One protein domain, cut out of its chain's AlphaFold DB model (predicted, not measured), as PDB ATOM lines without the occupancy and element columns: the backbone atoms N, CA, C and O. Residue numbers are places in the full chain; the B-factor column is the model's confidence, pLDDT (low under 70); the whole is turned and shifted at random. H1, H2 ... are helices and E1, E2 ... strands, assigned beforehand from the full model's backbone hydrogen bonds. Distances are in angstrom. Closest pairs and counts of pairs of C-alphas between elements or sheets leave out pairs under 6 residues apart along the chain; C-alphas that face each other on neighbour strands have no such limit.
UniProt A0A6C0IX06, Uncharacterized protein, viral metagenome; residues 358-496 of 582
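Overview. This is residues 358 to 496 of the 582 residues of an uncharacterized protein of viral metagenome (UniProt A0A6C0IX06). One strongly twisted sheet of six strands, curled like part of a barrel, has the long helix H2 lying across one face, and H4 packs on residues 387 to 392 of H2. H3 runs along edge strand E6, while at the other edge residues 371 to 376 of the hairpin E1 and E2 stick out. The 139 printed residues hold four named helices and six named strands, in the order H1 E1 E2 H2 E3 E4 E5 E6 H3 H4; the sheet order is E1 E2 E3 E4 E5 E6, all antiparallel, and the class is mixed, helices and strands. The whole is compact, with a radius of gyration of the C-alphas of 14.4 A and spans of 40 by 32 by 27 A.

Arrangement. E3, residues 409 to 415, E4, residues 423 to 427, E5, residues 444 to 448, and E6, residues 452 to 457, form a meander, each strand the antiparallel neighbour of the one before. N 413 and O 424 of E3 and E4 are 2.8 A apart, N 446 and O 425 of E5 and E4 2.7 A, and N 454 and O 447 of E6 and E5 2.8 A, within hydrogen-bond range. E2, residues 375 to 382, is the antiparallel neighbour of E3, with N 380 and O 414 at 2.8 A. E1, residues 367 to 372, forms a hairpin with E2, with N 370 and O 377 at 2.8 A. H2, residues 387 to 399, is on one face in two layers, a helix layer and a sheet layer, at a height over the sheet of 9.5 A. It lies over E4 and only just over E3, where 3 of its C-alphas fall, and runs across the strands, at 68 degrees to E4 on the local plane. H4, residues 489 to 495, touches H2 at a steep tilt of 41 degrees, opposite ways; their closest C-alphas, of Ile 495 and Arg 388, are 4.8 A apart. H3, residues 474 to 482, lies over E6 at a height over the sheet of 8.3 A, and the closest C-alphas, of Glu 454 and Phe 480, are 5.7 A apart. H1, residues 358 to 361, only grazes the sheet with residues 359 to 361. Every O i to N i+4 pair is within hydrogen-bond range in H2, H3 and H4; H1 is too short for one.

Along the chain. E2 is 21.4 A long, H2 18.3 A, E3 16.9 A, E6 16.6 A and E1 15.4 A. H1 begins at C-alpha 358 (126.953, 91.245, 123.014), and H4 ends at C-alpha 495 (147.577, 104.955, 120.868).

Size, cuts and confidence. The C-alphas farthest apart, of Gly 365 and Asn 464, are 41.2 A apart. The printed part has no cut; the links E4 to E5 and E6 to H3 are long. Mean pLDDT of the printed part is 86.9, and residues 462 to 463, 471 to 478 and 482 are under 70.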
ATOM      1  N   THR A 358     127.849  90.220 123.568       71.75
ATOM      2  CA  THR A 358     126.953  91.245 123.014       71.75
ATOM      3  C   THR A 358     127.507  92.664 123.109       71.75
ATOM      4  O   THR A 358     127.145  93.507 122.287       71.75
ATOM      5  N   ASP A 359     128.421  92.939 124.044       72.56
ATOM      6  CA  ASP A 359     129.038  94.266 124.178       72.56
ATOM      7  C   ASP A 359     129.878  94.612 122.936       72.56
ATOM      8  O   ASP A 359     130.063  95.780 122.592       72.56
ATOM      9  N   PHE A 360     130.273  93.585 122.176       72.12
ATOM     10  CA  PHE A 360     131.040  93.678 120.943       72.12
ATOM     11  C   PHE A 360     130.195  93.769 119.662       72.12
ATOM     12  O   PHE A 360     130.761  93.655 118.577       72.12
ATOM     13  N   SER A 361     128.888  94.037 119.715       77.94
ATOM     14  CA  SER A 361     128.042  94.134 118.503       77.94
ATOM     15  C   SER A 361     128.051  95.496 117.786       77.94
ATOM     16  O   SER A 361     127.536  95.591 116.680       77.94
ATOM     17  N   ALA A 362     128.638  96.537 118.383       82.19
ATOM     18  CA  ALA A 362     128.641  97.901 117.830       82.19
ATOM     19  C   ALA A 362     129.296  98.065 116.446       82.19
ATOM     20  O   ALA A 362     130.315  97.420 116.164       82.19
ATOM     21  N   ALA A 363     128.768  98.997 115.652       87.69
ATOM     22  CA  ALA A 363     129.353  99.431 114.384       87.69
ATOM     23  C   ALA A 363     130.606 100.306 114.601       87.69
ATOM     24  O   ALA A 363     130.814 100.854 115.683       87.69
ATOM     25  N   ILE A 364     131.457 100.435 113.578       90.56
ATOM     26  CA  ILE A 364     132.624 101.337 113.616       90.56
ATOM     27  C   ILE A 364     132.138 102.783 113.819       90.56
ATOM     28  O   ILE A 364     131.191 103.207 113.165       90.56
ATOM     29  N   GLY A 365     132.782 103.524 114.725       88.06
ATOM     30  CA  GLY A 365     132.428 104.893 115.117       88.06
ATOM     31  C   GLY A 365     131.338 104.991 116.192       88.06
ATOM     32  O   GLY A 365     131.090 106.073 116.719       88.06
ATOM     33  N   GLU A 366     130.691 103.880 116.561       92.38
ATOM     34  CA  GLU A 366     129.698 103.868 117.636       92.38
ATOM     35  C   GLU A 366     130.387 104.016 118.999       92.38
ATOM     36  O   GLU A 366     131.350 103.303 119.316       92.38
ATOM     37  N   LYS A 367     129.860 104.928 119.824       92.75
ATOM     38  CA  LYS A 367     130.265 105.074 121.220       92.75
ATOM     39  C   LYS A 367     129.427 104.180 122.123       92.75
ATOM     40  O   LYS A 367     128.210 104.098 121.971       92.75
ATOM     41  N   ARG A 368     130.064 103.536 123.099       90.50
ATOM     42  CA  ARG A 368     129.397 102.697 124.097       90.50
ATOM     43  C   ARG A 368     129.891 102.973 125.490       90.50
ATOM     44  O   ARG A 368     131.086 103.042 125.740       90.50
ATOM     45  N   THR A 369     128.952 103.012 126.415       90.00
ATOM     46  CA  THR A 369     129.266 103.074 127.829       90.00
ATOM     47  C   THR A 369     129.297 101.662 128.402       90.00
ATOM     48  O   THR A 369     128.285 100.965 128.393       90.00
ATOM     49  N   ILE A 370     130.454 101.228 128.894       88.50
ATOM     50  CA  ILE A 370     130.646  99.899 129.482       88.50
ATOM     51  C   ILE A 370     131.085 100.065 130.933       88.50
ATOM     52  O   ILE A 370     131.996 100.835 131.246       88.50
ATOM     53  N   ASN A 371     130.437  99.325 131.831       82.00
ATOM     54  CA  ASN A 371     130.846  99.253 133.225       82.00
ATOM     55  C   ASN A 371     131.901  98.154 133.395       82.00
ATOM     56  O   ASN A 371     131.640  96.981 133.131       82.00
ATOM     57  N   ILE A 372     133.097  98.535 133.832       80.25
ATOM     58  CA  ILE A 372     134.192  97.610 134.109       80.25
ATOM     59  C   ILE A 372     134.498  97.694 135.605       80.25
ATOM     60  O   ILE A 372     135.163  98.614 136.088       80.25
ATOM     61  N   GLY A 373     133.985  96.716 136.355       81.69
ATOM     62  CA  GLY A 373     134.030  96.720 137.815       81.69
ATOM     63  C   GLY A 373     133.073  97.759 138.402       81.69
ATOM     64  O   GLY A 373     131.865  97.643 138.248       81.69
ATOM     65  N   ASN A 374     133.619  98.766 139.090       74.88
ATOM     66  CA  ASN A 374     132.844  99.873 139.675       74.88
ATOM     67  C   ASN A 374     133.059 101.194 138.915       74.88
ATOM     68  O   ASN A 374     132.855 102.270 139.478       74.88
ATOM     69  N   ARG A 375     133.567 101.134 137.680       78.69
ATOM     70  CA  ARG A 375     133.929 102.313 136.889       78.69
ATOM     71  C   ARG A 375     133.246 102.268 135.533       78.69
ATOM     72  O   ARG A 375     133.261 101.249 134.847       78.69
ATOM     73  N   LEU A 376     132.694 103.411 135.155       85.88
ATOM     74  CA  LEU A 376     132.050 103.626 133.874       85.88
ATOM     75  C   LEU A 376     133.077 104.155 132.868       85.88
ATOM     76  O   LEU A 376     133.776 105.128 133.159       85.88
ATOM     77  N   TYR A 377     133.163 103.512 131.709       89.56
ATOM     78  CA  TYR A 377     134.029 103.910 130.604       89.56
ATOM     79  C   TYR A 377     133.175 104.184 129.372       89.56
ATOM     80  O   TYR A 377     132.263 103.414 129.077       89.56
ATOM     81  N   GLU A 378     133.480 105.254 128.646       94.19
ATOM     82  CA  GLU A 378     132.961 105.476 127.299       94.19
ATOM     83  C   GLU A 378     134.013 104.976 126.300       94.19
ATOM     84  O   GLU A 378     135.182 105.339 126.377       94.19
ATOM     85  N   PHE A 379     133.609 104.084 125.405       94.88
ATOM     86  CA  PHE A 379     134.449 103.452 124.401       94.88
ATOM     87  C   PHE A 379     133.990 103.843 123.009       94.88
ATOM     88  O   PHE A 379     132.795 103.881 122.751       94.88
ATOM     89  N   GLU A 380     134.931 104.014 122.094       95.69
ATOM     90  CA  GLU A 380     134.689 104.117 120.659       95.69
ATOM     91  C   GLU A 380     135.136 102.820 119.973       95.69
ATOM     92  O   GLU A 380     136.234 102.316 120.233       95.69
ATOM     93  N   VAL A 381     134.298 102.265 119.091       95.75
ATOM     94  CA  VAL A 381     134.716 101.179 118.192       95.75
ATOM     95  C   VAL A 381     135.493 101.765 117.021       95.75
ATOM     96  O   VAL A 381     134.933 102.517 116.229       95.75
ATOM     97  N   ILE A 382     136.753 101.373 116.855       96.19
ATOM     98  CA  ILE A 382     137.608 101.915 115.791       96.19
ATOM     99  C   ILE A 382     137.814 100.895 114.665       96.19
ATOM    100  O   ILE A 382     137.674  99.684 114.861       96.19
ATOM    101  N   SER A 383     138.143 101.389 113.470       95.75
ATOM    102  CA  SER A 383     138.489 100.541 112.325       95.75
ATOM    103  C   SER A 383     139.752  99.726 112.614       95.75
ATOM    104  O   SER A 383     140.689 100.229 113.227       95.75
ATOM    105  N   LEU A 384     139.834  98.489 112.116       95.56
ATOM    106  CA  LEU A 384     141.066  97.689 112.199       95.56
ATOM    107  C   LEU A 384     142.221  98.288 111.380       95.56
ATOM    108  O   LEU A 384     143.375  97.957 111.628       95.56
ATOM    109  N   GLN A 385     141.911  99.179 110.431       96.31
ATOM    110  CA  GLN A 385     142.905  99.944 109.671       96.31
ATOM    111  C   GLN A 385     143.349 101.229 110.388       96.31
ATOM    112  O   GLN A 385     144.239 101.924 109.904       96.31
ATOM    113  N   ASP A 386     142.733 101.571 111.524       96.81
ATOM    114  CA  ASP A 386     143.187 102.682 112.358       96.81
ATOM    115  C   ASP A 386     144.602 102.380 112.873       96.81
ATOM    116  O   ASP A 386     144.881 101.284 113.367       96.81
ATOM    117  N   ASN A 387     145.502 103.361 112.783       96.69
ATOM    118  CA  ASN A 387     146.892 103.200 113.201       96.69
ATOM    119  C   ASN A 387     147.006 102.705 114.656       96.69
ATOM    120  O   ASN A 387     147.860 101.876 114.965       96.69
ATOM    121  N   ARG A 388     146.096 103.133 115.541       96.62
ATOM    122  CA  ARG A 388     146.034 102.697 116.945       96.62
ATOM    123  C   ARG A 388     145.767 101.194 117.065       96.62
ATOM    124  O   ARG A 388     146.391 100.521 117.886       96.62
ATOM    125  N   ALA A 389     144.878 100.658 116.226       97.19
ATOM    126  CA  ALA A 389     144.573  99.229 116.171       97.19
ATOM    127  C   ALA A 389     145.775  98.419 115.670       97.19
ATOM    128  O   ALA A 389     146.151  97.425 116.294       97.19
ATOM    129  N   VAL A 390     146.429  98.895 114.605       97.31
ATOM    130  CA  VAL A 390     147.633  98.273 114.031       97.31
ATOM    131  C   VAL A 390     148.779  98.239 115.045       97.31
ATOM    132  O   VAL A 390     149.458  97.218 115.187       97.31
ATOM    133  N   ILE A 391     148.992  99.330 115.786       97.31
ATOM    134  CA  ILE A 391     150.005  99.394 116.847       97.31
ATOM    135  C   ILE A 391     149.694  98.380 117.952       97.31
ATOM    136  O   ILE A 391     150.590  97.643 118.373       97.31
ATOM    137  N   PHE A 392     148.439  98.320 118.406       97.44
ATOM    138  CA  PHE A 392     148.032  97.402 119.466       97.44
ATOM    139  C   PHE A 392     148.184  95.931 119.051       97.44
ATOM    140  O   PHE A 392     148.725  95.126 119.811       97.44
ATOM    141  N   GLU A 393     147.792  95.582 117.824       97.31
ATOM    142  CA  GLU A 393     147.951  94.232 117.277       97.31
ATOM    143  C   GLU A 393     149.430  93.827 117.162       97.31
ATOM    144  O   GLU A 393     149.824  92.753 117.625       97.31
ATOM    145  N   ARG A 394     150.285  94.706 116.617       96.75
ATOM    146  CA  ARG A 394     151.741  94.476 116.548       96.75
ATOM    147  C   ARG A 394     152.355  94.305 117.937       96.75
ATOM    148  O   ARG A 394     153.225  93.453 118.128       96.75
ATOM    149  N   PHE A 395     151.903  95.087 118.915       96.69
ATOM    150  CA  PHE A 395     152.343  94.941 120.299       96.69
ATOM    151  C   PHE A 395     151.994  93.552 120.858       96.69
ATOM    152  O   PHE A 395     152.881  92.862 121.361       96.69
ATOM    153  N   ILE A 396     150.745  93.105 120.703       95.69
ATOM    154  CA  ILE A 396     150.306  91.776 121.152       95.69
ATOM    155  C   ILE A 396     151.138  90.670 120.489       95.69
ATOM    156  O   ILE A 396     151.607  89.768 121.185       95.69
ATOM    157  N   ASN A 397     151.359  90.749 119.174       95.00
ATOM    158  CA  ASN A 397     152.118  89.745 118.420       95.00
ATOM    159  C   ASN A 397     153.606  89.699 118.788       95.00
ATOM    160  O   ASN A 397     154.218  88.638 118.738       95.00
ATOM    161  N   SER A 398     154.193  90.833 119.172       94.25
ATOM    162  CA  SER A 398     155.618  90.901 119.528       94.25
ATOM    163  C   SER A 398     155.924  90.486 120.968       94.25
ATOM    164  O   SER A 398     157.071  90.161 121.270       94.25
ATOM    165  N   ARG A 399     154.941  90.529 121.876       93.19
ATOM    166  CA  ARG A 399     155.195  90.366 123.317       93.19
ATOM    167  C   ARG A 399     154.469  89.215 123.993       93.19
ATOM    168  O   ARG A 399     154.857  88.840 125.096       93.19
ATOM    169  N   MET A 400     153.420  88.678 123.389       90.31
ATOM    170  CA  MET A 400     152.625  87.611 123.988       90.31
ATOM    171  C   MET A 400     152.717  86.338 123.127       90.31
ATOM    172  O   MET A 400     152.929  86.407 121.921       90.31
ATOM    173  N   GLN A 401     152.618  85.163 123.756       83.12
ATOM    174  CA  GLN A 401     152.768  83.868 123.077       83.12
ATOM    175  C   GLN A 401     151.429  83.386 122.502       83.12
ATOM    176  O   GLN A 401     150.497  83.123 123.261       83.12
ATOM    177  N   HIS A 402     151.327  83.192 121.184       79.44
ATOM    178  CA  HIS A 402     150.027  82.929 120.535       79.44
ATOM    179  C   HIS A 402     149.958  81.655 119.693       79.44
ATOM    180  O   HIS A 402     149.167  81.547 118.758       79.44
ATOM    181  N   GLY A 403     150.761  80.653 120.044       82.31
ATOM    182  CA  GLY A 403     150.874  79.431 119.254       82.31
ATOM    183  C   GLY A 403     151.631  79.688 117.948       82.31
ATOM    184  O   GLY A 403     152.555  80.496 117.917       82.31
ATOM    185  N   LYS A 404     151.273  78.974 116.871       81.56
ATOM    186  CA  LYS A 404     151.985  79.045 115.578       81.56
ATOM    187  C   LYS A 404     151.581  80.233 114.694       81.56
ATOM    188  O   LYS A 404     152.278  80.512 113.726       81.56
ATOM    189  N   ASN A 405     150.470  80.902 115.003       84.38
ATOM    190  CA  ASN A 405     149.880  81.926 114.143       84.38
ATOM    191  C   ASN A 405     149.952  83.304 114.802       84.38
ATOM    192  O   ASN A 405     149.744  83.436 116.008       84.38
ATOM    193  N   ASN A 406     150.169  84.335 113.986       90.19
ATOM    194  CA  ASN A 406     149.972  85.712 114.421       90.19
ATOM    195  C   ASN A 406     148.494  85.950 114.748       90.19
ATOM    196  O   ASN A 406     147.591  85.403 114.110       90.19
ATOM    197  N   ILE A 407     148.250  86.804 115.731       92.06
ATOM    198  CA  ILE A 407     146.923  87.311 116.038       92.06
ATOM    199  C   ILE A 407     146.534  88.364 115.031       92.06
ATOM    200  O   ILE A 407     147.264  89.326 114.811       92.06
ATOM    201  N   THR A 408     145.323  88.193 114.527       94.69
ATOM    202  CA  THR A 408     144.555  89.230 113.862       94.69
ATOM    203  C   THR A 408     143.380  89.616 114.750       94.69
ATOM    204  O   THR A 408     142.666  88.760 115.284       94.69
ATOM    205  N   LEU A 409     143.185  90.910 114.962       96.31
ATOM    206  CA  LEU A 409     142.041  91.451 115.679       96.31
ATOM    207  C   LEU A 409     140.827  91.460 114.742       96.31
ATOM    208  O   LEU A 409     140.924  91.818 113.575       96.31
ATOM    209  N   ARG A 410     139.657  91.072 115.256       95.44
ATOM    210  CA  ARG A 410     138.366  91.234 114.557       95.44
ATOM    211  C   ARG A 410     137.646  92.506 114.966       95.44
ATOM    212  O   ARG A 410     136.815  93.011 114.220       95.44
ATOM    213  N   LYS A 411     137.920  92.983 116.178       95.06
ATOM    214  CA  LYS A 411     137.301  94.178 116.734       95.06
ATOM    215  C   LYS A 411     138.199  94.795 117.789       95.06
ATOM    216  O   LYS A 411     138.859  94.071 118.529       95.06
ATOM    217  N   ILE A 412     138.169  96.115 117.895       97.25
ATOM    218  CA  ILE A 412     138.850  96.857 118.948       97.25
ATOM    219  C   ILE A 412     137.999  98.052 119.378       97.25
ATOM    220  O   ILE A 412     137.334  98.698 118.569       97.25
ATOM    221  N   MET A 413     137.995  98.299 120.681       96.62
ATOM    222  CA  MET A 413     137.323  99.412 121.332       96.62
ATOM    223  C   MET A 413     138.345 100.145 122.186       96.62
ATOM    224  O   MET A 413     139.087  99.505 122.936       96.62
ATOM    225  N   ILE A 414     138.386 101.468 122.080       96.50
ATOM    226  CA  ILE A 414     139.328 102.310 122.820       96.50
ATOM    227  C   ILE A 414     138.542 103.320 123.655       96.50
ATOM    228  O   ILE A 414     137.560 103.882 123.177       96.50
ATOM    229  N   SER A 415     138.942 103.511 124.913       95.44
ATOM    230  CA  SER A 415     138.349 104.522 125.796       95.44
ATOM    231  C   SER A 415     138.489 105.914 125.178       95.44
ATOM    232  O   SER A 415     139.589 106.295 124.773       95.44
ATOM    233  N   THR A 416     137.394 106.672 125.128       91.31
ATOM    234  CA  THR A 416     137.382 108.077 124.683       91.31
ATOM    235  C   THR A 416     137.957 109.016 125.746       91.31
ATOM    236  O   THR A 416     138.397 110.118 125.425       91.31
ATOM    237  N   ASP A 417     137.992 108.579 127.009       86.19
ATOM    238  CA  ASP A 417     138.572 109.315 128.130       86.19
ATOM    239  C   ASP A 417     140.078 109.034 128.219       86.19
ATOM    240  O   ASP A 417     140.505 107.980 128.706       86.19
ATOM    241  N   SER A 418     140.891 109.992 127.763       79.94
ATOM    242  CA  SER A 418     142.354 109.896 127.798       79.94
ATOM    243  C   SER A 418     142.901 109.791 129.225       79.94
ATOM    244  O   SER A 418     143.904 109.117 129.443       79.94
ATOM    245  N   SER A 419     142.211 110.342 130.231       78.44
ATOM    246  CA  SER A 419     142.618 110.205 131.638       78.44
ATOM    247  C   SER A 419     142.465 108.772 132.169       78.44
ATOM    248  O   SER A 419     142.990 108.431 133.232       78.44
ATOM    249  N   LYS A 420     141.759 107.913 131.423       84.94
ATOM    250  CA  LYS A 420     141.502 106.510 131.752       84.94
ATOM    251  C   LYS A 420     141.789 105.624 130.532       84.94
ATOM    252  O   LYS A 420     140.854 105.044 129.970       84.94
ATOM    253  N   PRO A 421     143.062 105.490 130.117       90.44
ATOM    254  CA  PRO A 421     143.408 104.728 128.926       90.44
ATOM    255  C   PRO A 421     142.991 103.269 129.107       90.44
ATOM    256  O   PRO A 421     143.430 102.583 130.033       90.44
ATOM    257  N   TYR A 422     142.115 102.801 128.222       95.19
ATOM    258  CA  TYR A 422     141.597 101.441 128.253       95.19
ATOM    259  C   TYR A 422     141.367 100.937 126.833       95.19
ATOM    260  O   TYR A 422     140.853 101.674 125.992       95.19
ATOM    261  N   ILE A 423     141.739  99.685 126.560       96.44
ATOM    262  CA  ILE A 423     141.486  99.024 125.270       96.44
ATOM    263  C   ILE A 423     140.811  97.691 125.533       96.44
ATOM    264  O   ILE A 423     141.226  96.951 126.423       96.44
ATOM    265  N   LEU A 424     139.813  97.374 124.717       95.56
ATOM    266  CA  LEU A 424     139.190  96.064 124.661       95.56
ATOM    267  C   LEU A 424     139.218  95.565 123.213       95.56
ATOM    268  O   LEU A 424     138.563  96.138 122.346       95.56
ATOM    269  N   ALA A 425     139.975  94.505 122.933       96.19
ATOM    270  CA  ALA A 425     140.126  93.974 121.577       96.19
ATOM    271  C   ALA A 425     139.777  92.489 121.500       96.19
ATOM    272  O   ALA A 425     140.129  91.729 122.390       96.19
ATOM    273  N   VAL A 426     139.115  92.051 120.434       94.88
ATOM    274  CA  VAL A 426     138.722  90.651 120.213       94.88
ATOM    275  C   VAL A 426     139.578  90.053 119.110       94.88
ATOM    276  O   VAL A 426     139.671  90.613 118.020       94.88
ATOM    277  N   SER A 427     140.157  88.885 119.376       94.62
ATOM    278  CA  SER A 427     140.959  88.126 118.417       94.62
ATOM    279  C   SER A 427     140.092  87.352 117.420       94.62
ATOM    280  O   SER A 427     138.984  86.901 117.742       94.62
ATOM    281  N   ALA A 428     140.607  87.144 116.210       93.00
ATOM    282  CA  ALA A 428     140.157  86.096 115.295       93.00
ATOM    283  C   ALA A 428     140.572  84.707 115.788       93.00
ATOM    284  O   ALA A 428     139.818  83.745 115.645       93.00
ATOM    285  N   THR A 429     141.751  84.614 116.404       91.62
ATOM    286  CA  THR A 429     142.288  83.356 116.917       91.62
ATOM    287  C   THR A 429     141.568  82.937 118.193       91.62
ATOM    288  O   THR A 429     141.074  83.759 118.971       91.62
ATOM    289  N   LYS A 430     141.524  81.624 118.423       92.38
ATOM    290  CA  LYS A 430     140.915  81.027 119.616       92.38
ATOM    291  C   LYS A 430     141.960  80.556 120.629       92.38
ATOM    292  O   LYS A 430     141.611  79.856 121.578       92.38
ATOM    293  N   TRP A 431     143.225  80.919 120.421       92.75
ATOM    294  CA  TRP A 431     144.353  80.513 121.253       92.75
ATOM    295  C   TRP A 431     144.304  81.161 122.637       92.75
ATOM    296  O   TRP A 431     144.308  82.385 122.761       92.75
ATOM    297  N   CYS A 432     144.300  80.337 123.679       91.38
ATOM    298  CA  CYS A 432     144.240  80.782 125.063       91.38
ATOM    299  C   CYS A 432     145.516  80.405 125.817       91.38
ATOM    300  O   CYS A 432     145.844  79.226 125.946       91.38
ATOM    301  N   LEU A 433     146.185  81.404 126.387       89.38
ATOM    302  CA  LEU A 433     147.401  81.279 127.192       89.38
ATOM    303  C   LEU A 433     147.205  80.386 128.422       89.38
ATOM    304  O   LEU A 433     148.115  79.663 128.800       89.38
ATOM    305  N   ASN A 434     146.012  80.382 129.023       87.06
ATOM    306  CA  ASN A 434     145.731  79.593 130.231       87.06
ATOM    307  C   ASN A 434     145.600  78.082 129.963       87.06
ATOM    308  O   ASN A 434     145.735  77.286 130.887       87.06
ATOM    309  N   VAL A 435     145.326  77.681 128.718       87.69
ATOM    310  CA  VAL A 435     145.278  76.261 128.309       87.69
ATOM    311  C   VAL A 435     146.347  75.895 127.282       87.69
ATOM    312  O   VAL A 435     146.419  74.740 126.876       87.69
ATOM    313  N   ALA A 436     147.137  76.872 126.827       90.06
ATOM    314  CA  ALA A 436     148.136  76.736 125.768       90.06
ATOM    315  C   ALA A 436     147.614  75.990 124.517       90.06
ATOM    316  O   ALA A 436     148.306  75.147 123.949       90.06
ATOM    317  N   ARG A 437     146.366  76.270 124.112       90.38
ATOM    318  CA  ARG A 437     145.702  75.685 122.930       90.38
ATOM    319  C   ARG A 437     144.516  76.528 122.469       90.38
ATOM    320  O   ARG A 437     144.094  77.458 123.160       90.38
ATOM    321  N   GLU A 438     143.932  76.173 121.326       90.25
ATOM    322  CA  GLU A 438     142.705  76.801 120.835       90.25
ATOM    323  C   GLU A 438     141.441  76.317 121.569       90.25
ATOM    324  O   GLU A 438     141.302  75.146 121.942       90.25
ATOM    325  N   HIS A 439     140.492  77.231 121.779       85.31
ATOM    326  CA  HIS A 439     139.145  76.918 122.245       85.31
ATOM    327  C   HIS A 439     138.200  76.580 121.083       85.31
ATOM    328  O   HIS A 439     138.102  77.328 120.117       85.31
ATOM    329  N   ASN A 440     137.369  75.544 121.249       80.56
ATOM    330  CA  ASN A 440     136.393  75.087 120.241       80.56
ATOM    331  C   ASN A 440     135.153  76.001 120.079       80.56
ATOM    332  O   ASN A 440     134.089  75.527 119.698       80.56
ATOM    333  N   GLY A 441     135.237  77.292 120.415       76.88
ATOM    334  CA  GLY A 441     134.104  78.210 120.211       76.88
ATOM    335  C   GLY A 441     134.144  79.519 120.996       76.88
ATOM    336  O   GLY A 441     133.447  80.460 120.638       76.88
ATOM    337  N   GLN A 442     134.975  79.628 122.031       82.00
ATOM    338  CA  GLN A 442     135.018  80.825 122.879       82.00
ATOM    339  C   GLN A 442     135.946  81.885 122.292       82.00
ATOM    340  O   GLN A 442     137.083  81.575 121.946       82.00
ATOM    341  N   ASP A 443     135.470  83.126 122.181       89.00
ATOM    342  CA  ASP A 443     136.316  84.242 121.759       89.00
ATOM    343  C   ASP A 443     137.425  84.527 122.776       89.00
ATOM    344  O   ASP A 443     137.238  84.404 123.993       89.00
ATOM    345  N   ILE A 444     138.577  84.922 122.240       92.12
ATOM    346  CA  ILE A 444     139.705  85.455 122.995       92.12
ATOM    347  C   ILE A 444     139.669  86.966 122.868       92.12
ATOM    348  O   ILE A 444     139.464  87.495 121.773       92.12
ATOM    349  N   PHE A 445     139.883  87.659 123.979       93.94
ATOM    350  CA  PHE A 445     139.952  89.109 123.997       93.94
ATOM    351  C   PHE A 445     141.141  89.601 124.813       93.94
ATOM    352  O   PHE A 445     141.641  88.910 125.697       93.94
ATOM    353  N   TYR A 446     141.591  90.805 124.493       95.12
ATOM    354  CA  TYR A 446     142.695  91.503 125.117       95.12
ATOM    355  C   TYR A 446     142.180  92.744 125.821       95.12
ATOM    356  O   TYR A 446     141.320  93.451 125.294       95.12
ATOM    357  N   ILE A 447     142.724  92.998 127.005       94.44
ATOM    358  CA  ILE A 447     142.442  94.184 127.806       94.44
ATOM    359  C   ILE A 447     143.739  94.951 128.006       94.44
ATOM    360  O   ILE A 447     144.707  94.373 128.488       94.44
ATOM    361  N   TYR A 448     143.732  96.246 127.714       95.88
ATOM    362  CA  TYR A 448     144.721  97.182 128.240       95.88
ATOM    363  C   TYR A 448     144.076  98.019 129.341       95.88
ATOM    364  O   TYR A 448     143.043  98.635 129.099       95.88
ATOM    365  N   ASN A 449     144.675  98.051 130.532       90.00
ATOM    366  CA  ASN A 449     144.135  98.743 131.713       90.00
ATOM    367  C   ASN A 449     144.849 100.076 132.034       90.00
ATOM    368  O   ASN A 449     144.722 100.592 133.144       90.00
ATOM    369  N   GLY A 450     145.646 100.588 131.092       89.50
ATOM    370  CA  GLY A 450     146.491 101.772 131.271       89.50
ATOM    371  C   GLY A 450     147.937 101.468 131.669       89.50
ATOM    372  O   GLY A 450     148.785 102.358 131.618       89.50
ATOM    373  N   ARG A 451     148.250 100.210 132.007       87.31
ATOM    374  CA  ARG A 451     149.617  99.766 132.322       87.31
ATOM    375  C   ARG A 451     149.997  98.484 131.593       87.31
ATOM    376  O   ARG A 451     151.019  98.442 130.908       87.31
ATOM    377  N   THR A 452     149.175  97.450 131.718       92.75
ATOM    378  CA  THR A 452     149.459  96.111 131.196       92.75
ATOM    379  C   THR A 452     148.411  95.668 130.185       92.75
ATOM    380  O   THR A 452     147.258  96.100 130.234       92.75
ATOM    381  N   VAL A 453     148.833  94.810 129.253       95.19
ATOM    382  CA  VAL A 453     147.962  94.078 128.332       95.19
ATOM    383  C   VAL A 453     147.778  92.650 128.837       95.19
ATOM    384  O   VAL A 453     148.749  91.932 129.079       95.19
ATOM    385  N   GLU A 454     146.522  92.244 128.981       93.50
ATOM    386  CA  GLU A 454     146.097  90.942 129.493       93.50
ATOM    387  C   GLU A 454     145.276  90.198 128.432       93.50
ATOM    388  O   GLU A 454     144.465  90.817 127.744       93.50
ATOM    389  N   GLN A 455     145.423  88.872 128.327       92.81
ATOM    390  CA  GLN A 455     144.532  88.026 127.523       92.81
ATOM    391  C   GLN A 455     143.446  87.425 128.417       92.81
ATOM    392  O   GLN A 455     143.724  86.956 129.519       92.81
ATOM    393  N   ARG A 456     142.206  87.383 127.933       90.50
ATOM    394  CA  ARG A 456     141.077  86.732 128.598       90.50
ATOM    395  C   ARG A 456     140.277  85.877 127.620       90.50
ATOM    396  O   ARG A 456     140.346  86.041 126.403       90.50
ATOM    397  N   CYS A 457     139.524  84.934 128.179       89.06
ATOM    398  CA  CYS A 457     138.681  84.009 127.433       89.06
ATOM    399  C   CYS A 457     137.320  83.842 128.125       89.06
ATOM    400  O   CYS A 457     137.244  83.843 129.353       89.06
ATOM    401  N   TRP A 458     136.253  83.632 127.351       82.62
ATOM    402  CA  TRP A 458     134.881  83.440 127.865       82.62
ATOM    403  C   TRP A 458     134.603  82.055 128.463       82.62
ATOM    404  O   TRP A 458     133.517  81.776 128.970       82.62
ATOM    405  N   SER A 459     135.576  81.149 128.401       82.19
ATOM    406  CA  SER A 459     135.361  79.755 128.763       82.19
ATOM    407  C   SER A 459     135.228  79.568 130.278       82.19
ATOM    408  O   SER A 459     136.226  79.643 130.999       82.19
ATOM    409  N   MET A 460     134.012  79.233 130.724       75.94
ATOM    410  CA  MET A 460     133.659  78.925 132.121       75.94
ATOM    411  C   MET A 460     133.903  77.462 132.532       75.94
ATOM    412  O   MET A 460     133.635  77.103 133.670       75.94
ATOM    413  N   LYS A 461     134.355  76.591 131.618       76.38
ATOM    414  CA  LYS A 461     134.535  75.160 131.926       76.38
ATOM    415  C   LYS A 461     135.701  74.936 132.889       76.38
ATOM    416  O   LYS A 461     136.832  75.209 132.504       76.38
ATOM    417  N   ASP A 462     135.463  74.355 134.055       60.69
ATOM    418  CA  ASP A 462     136.535  73.855 134.920       60.69
ATOM    419  C   ASP A 462     137.112  72.575 134.313       60.69
ATOM    420  O   ASP A 462     136.489  71.517 134.342       60.69
ATOM    421  N   GLY A 463     138.269  72.701 133.668       67.38
ATOM    422  CA  GLY A 463     139.028  71.578 133.129       67.38
ATOM    423  C   GLY A 463     140.358  71.463 133.860       67.38
ATOM    424  O   GLY A 463     140.975  72.482 134.176       67.38
ATOM    425  N   ASN A 464     140.805  70.231 134.111       70.88
ATOM    426  CA  ASN A 464     142.119  69.943 134.703       70.88
ATOM    427  C   ASN A 464     143.291  70.380 133.801       70.88
ATOM    428  O   ASN A 464     144.436  70.366 134.233       70.88
ATOM    429  N   ASP A 465     143.014  70.767 132.556       74.50
ATOM    430  CA  ASP A 465     143.974  71.230 131.554       74.50
ATOM    431  C   ASP A 465     144.266  72.741 131.627       74.50
ATOM    432  O   ASP A 465     144.946  73.283 130.757       74.50
ATOM    433  N   ARG A 466     143.746  73.441 132.642       78.19
ATOM    434  CA  ARG A 466     143.976  74.879 132.841       78.19
ATOM    435  C   ARG A 466     145.072  75.126 133.863       78.19
ATOM    436  O   ARG A 466     144.968  74.664 134.997       78.19
ATOM    437  N   LEU A 467     146.045  75.961 133.510       77.06
ATOM    438  CA  LEU A 467     147.144  76.338 134.403       77.06
ATOM    439  C   LEU A 467     146.651  77.095 135.653       77.06
ATOM    440  O   LEU A 467     147.215  76.935 136.735       77.06
ATOM    441  N   HIS A 468     145.580  77.892 135.528       77.50
ATOM    442  CA  HIS A 468     145.111  78.804 136.585       77.50
ATOM    443  C   HIS A 468     143.600  78.719 136.871       77.50
ATOM    444  O   HIS A 468     142.982  79.691 137.317       77.50
ATOM    445  N   GLY A 469     142.987  77.558 136.620       76.94
ATOM    446  CA  GLY A 469     141.538  77.369 136.757       76.94
ATOM    447  C   GLY A 469     140.741  78.067 135.640       76.94
ATOM    448  O   GLY A 469     141.310  78.419 134.602       76.94
ATOM    449  N   PRO A 470     139.418  78.257 135.784       76.38
ATOM    450  CA  PRO A 470     138.579  78.840 134.733       76.38
ATOM    451  C   PRO A 470     139.047  80.259 134.381       76.38
ATOM    452  O   PRO A 470     139.332  81.053 135.272       76.38
ATOM    453  N   CYS A 471     139.093  80.607 133.086       69.44
ATOM    454  CA  CYS A 471     139.604  81.907 132.598       69.44
ATOM    455  C   CYS A 471     138.858  83.105 133.198       69.44
ATOM    456  O   CYS A 471     139.422  84.184 133.345       69.44
ATOM    457  N   THR A 472     137.574  82.916 133.495       67.69
ATOM    458  CA  THR A 472     136.685  83.919 134.092       67.69
ATOM    459  C   THR A 472     136.710  83.882 135.624       67.69
ATOM    460  O   THR A 472     136.096  84.721 136.282       67.69
ATOM    461  N   GLY A 473     137.412  82.911 136.210       67.06
ATOM    462  CA  GLY A 473     137.589  82.771 137.644       67.06
ATOM    463  C   GLY A 473     138.556  83.806 138.208       67.06
ATOM    464  O   GLY A 473     139.491  84.258 137.549       67.06
ATOM    465  N   LYS A 474     138.368  84.145 139.488       66.88
ATOM    466  CA  LYS A 474     139.214  85.115 140.205       66.88
ATOM    467  C   LYS A 474     140.705  84.748 140.186       66.88
ATOM    468  O   LYS A 474     141.537  85.647 140.185       66.88
ATOM    469  N   ALA A 475     141.034  83.453 140.173       62.50
ATOM    470  CA  ALA A 475     142.413  82.968 140.126       62.50
ATOM    471  C   ALA A 475     143.094  83.281 138.782       62.50
ATOM    472  O   ALA A 475     144.171  83.868 138.780       62.50
ATOM    473  N   ALA A 476     142.434  82.984 137.658       64.12
ATOM    474  CA  ALA A 476     142.949  83.299 136.328       64.12
ATOM    475  C   ALA A 476     143.018  84.811 136.081       64.12
ATOM    476  O   ALA A 476     144.036  85.297 135.607       64.12
ATOM    477  N   ILE A 477     141.987  85.573 136.475       69.62
ATOM    478  CA  ILE A 477     141.999  87.046 136.378       69.62
ATOM    479  C   ILE A 477     143.208  87.626 137.115       69.62
ATOM    480  O   ILE A 477     143.895  88.500 136.593       69.62
ATOM    481  N   ARG A 478     143.488  87.122 138.319       61.50
ATOM    482  CA  ARG A 478     144.638  87.565 139.102       61.50
ATOM    483  C   ARG A 478     145.961  87.188 138.440       61.50
ATOM    484  O   ARG A 478     146.836  88.039 138.363       61.50
ATOM    485  N   PHE A 479     146.082  85.964 137.930       71.94
ATOM    486  CA  PHE A 479     147.269  85.537 137.194       71.94
ATOM    487  C   PHE A 479     147.525  86.425 135.972       71.94
ATOM    488  O   PHE A 479     148.643  86.899 135.792       71.94
ATOM    489  N   PHE A 480     146.498  86.699 135.165       75.44
ATOM    490  CA  PHE A 480     146.630  87.554 133.986       75.44
ATOM    491  C   PHE A 480     146.989  88.994 134.344       75.44
ATOM    492  O   PHE A 480     147.779  89.599 133.633       75.44
ATOM    493  N   HIS A 481     146.474  89.519 135.455       71.38
ATOM    494  CA  HIS A 481     146.837  90.852 135.929       71.38
ATOM    495  C   HIS A 481     148.281  90.913 136.452       71.38
ATOM    496  O   HIS A 481     149.003  91.866 136.172       71.38
ATOM    497  N   GLU A 482     148.719  89.895 137.201       67.00
ATOM    498  CA  GLU A 482     150.084  89.805 137.743       67.00
ATOM    499  C   GLU A 482     151.133  89.520 136.652       67.00
ATOM    500  O   GLU A 482     152.277  89.941 136.789       67.00
ATOM    501  N   ASN A 483     150.740  88.870 135.551       75.88
ATOM    502  CA  ASN A 483     151.615  88.511 134.426       75.88
ATOM    503  C   ASN A 483     151.272  89.265 133.132       75.88
ATOM    504  O   ASN A 483     151.653  88.844 132.039       75.88
ATOM    505  N   GLY A 484     150.519  90.360 133.236       86.19
ATOM    506  CA  GLY A 484     150.188  91.195 132.090       86.19
ATOM    507  C   GLY A 484     151.452  91.815 131.498       86.19
ATOM    508  O   GLY A 484     152.381  92.180 132.219       86.19
ATOM    509  N   VAL A 485     151.498  91.960 130.177       91.56
ATOM    510  CA  VAL A 485     152.668  92.540 129.509       91.56
ATOM    511  C   VAL A 485     152.575  94.061 129.566       91.56
ATOM    512  O   VAL A 485     151.627  94.645 129.042       91.56
ATOM    513  N   CYS A 486     153.563  94.719 130.171       92.38
ATOM    514  CA  CYS A 486     153.648  96.179 130.189       92.38
ATOM    515  C   CYS A 486     153.757  96.748 128.769       92.38
ATOM    516  O   CYS A 486     154.640  96.357 128.001       92.38
ATOM    517  N   MET A 487     152.885  97.700 128.433       94.25
ATOM    518  CA  MET A 487     152.978  98.435 127.173       94.25
ATOM    519  C   MET A 487     153.982  99.586 127.319       94.25
ATOM    520  O   MET A 487     153.797 100.410 128.213       94.25
ATOM    521  N   PRO A 488     155.020  99.679 126.462       92.88
ATOM    522  CA  PRO A 488     155.961 100.790 126.494       92.88
ATOM    523  C   PRO A 488     155.253 102.138 126.375       92.88
ATOM    524  O   PRO A 488     154.350 102.289 125.547       92.88
ATOM    525  N   THR A 489     155.718 103.128 127.139       88.38
ATOM    526  CA  THR A 489     155.175 104.494 127.169       88.38
ATOM    527  C   THR A 489     155.041 105.090 125.768       88.38
ATOM    528  O   THR A 489     153.992 105.628 125.433       88.38
ATOM    529  N   GLN A 490     156.034 104.887 124.898       93.56
ATOM    530  CA  GLN A 490     155.980 105.327 123.501       93.56
ATOM    531  C   GLN A 490     154.757 104.768 122.754       93.56
ATOM    532  O   GLN A 490     153.999 105.523 122.156       93.56
ATOM    533  N   LYS A 491     154.513 103.452 122.833       93.62
ATOM    534  CA  LYS A 491     153.375 102.798 122.165       93.62
ATOM    535  C   LYS A 491     152.040 103.194 122.771       93.62
ATOM    536  O   LYS A 491     151.078 103.397 122.038       93.62
ATOM    537  N   ARG A 492     151.999 103.372 124.092       92.69
ATOM    538  CA  ARG A 492     150.834 103.935 124.773       92.69
ATOM    539  C   ARG A 492     150.509 105.327 124.237       92.69
ATOM    540  O   ARG A 492     149.355 105.574 123.916       92.69
ATOM    541  N   ASN A 493     151.502 106.202 124.109       90.75
ATOM    542  CA  ASN A 493     151.309 107.579 123.654       90.75
ATOM    543  C   ASN A 493     150.929 107.643 122.164       90.75
ATOM    544  O   ASN A 493     150.125 108.484 121.780       90.75
ATOM    545  N   GLU A 494     151.432 106.721 121.335       93.19
ATOM    546  CA  GLU A 494     150.975 106.581 119.943       93.19
ATOM    547  C   GLU A 494     149.488 106.171 119.860       93.19
ATOM    548  O   GLU A 494     148.781 106.600 118.950       93.19
ATOM    549  N   ILE A 495     148.994 105.358 120.806       94.00
ATOM    550  CA  ILE A 495     147.577 104.955 120.868       94.00
ATOM    551  C   ILE A 495     146.699 106.043 121.519       94.00
ATOM    552  O   ILE A 495     145.566 106.265 121.090       94.00
ATOM    553  N   PHE A 496     147.223 106.722 122.542       92.88
ATOM    554  CA  PHE A 496     146.537 107.712 123.372       92.88
ATOM    555  C   PHE A 496     147.331 109.033 123.432       92.88
ATOM    556  O   PHE A 496     147.934 109.347 124.462       92.88
TER     557      PHE A 496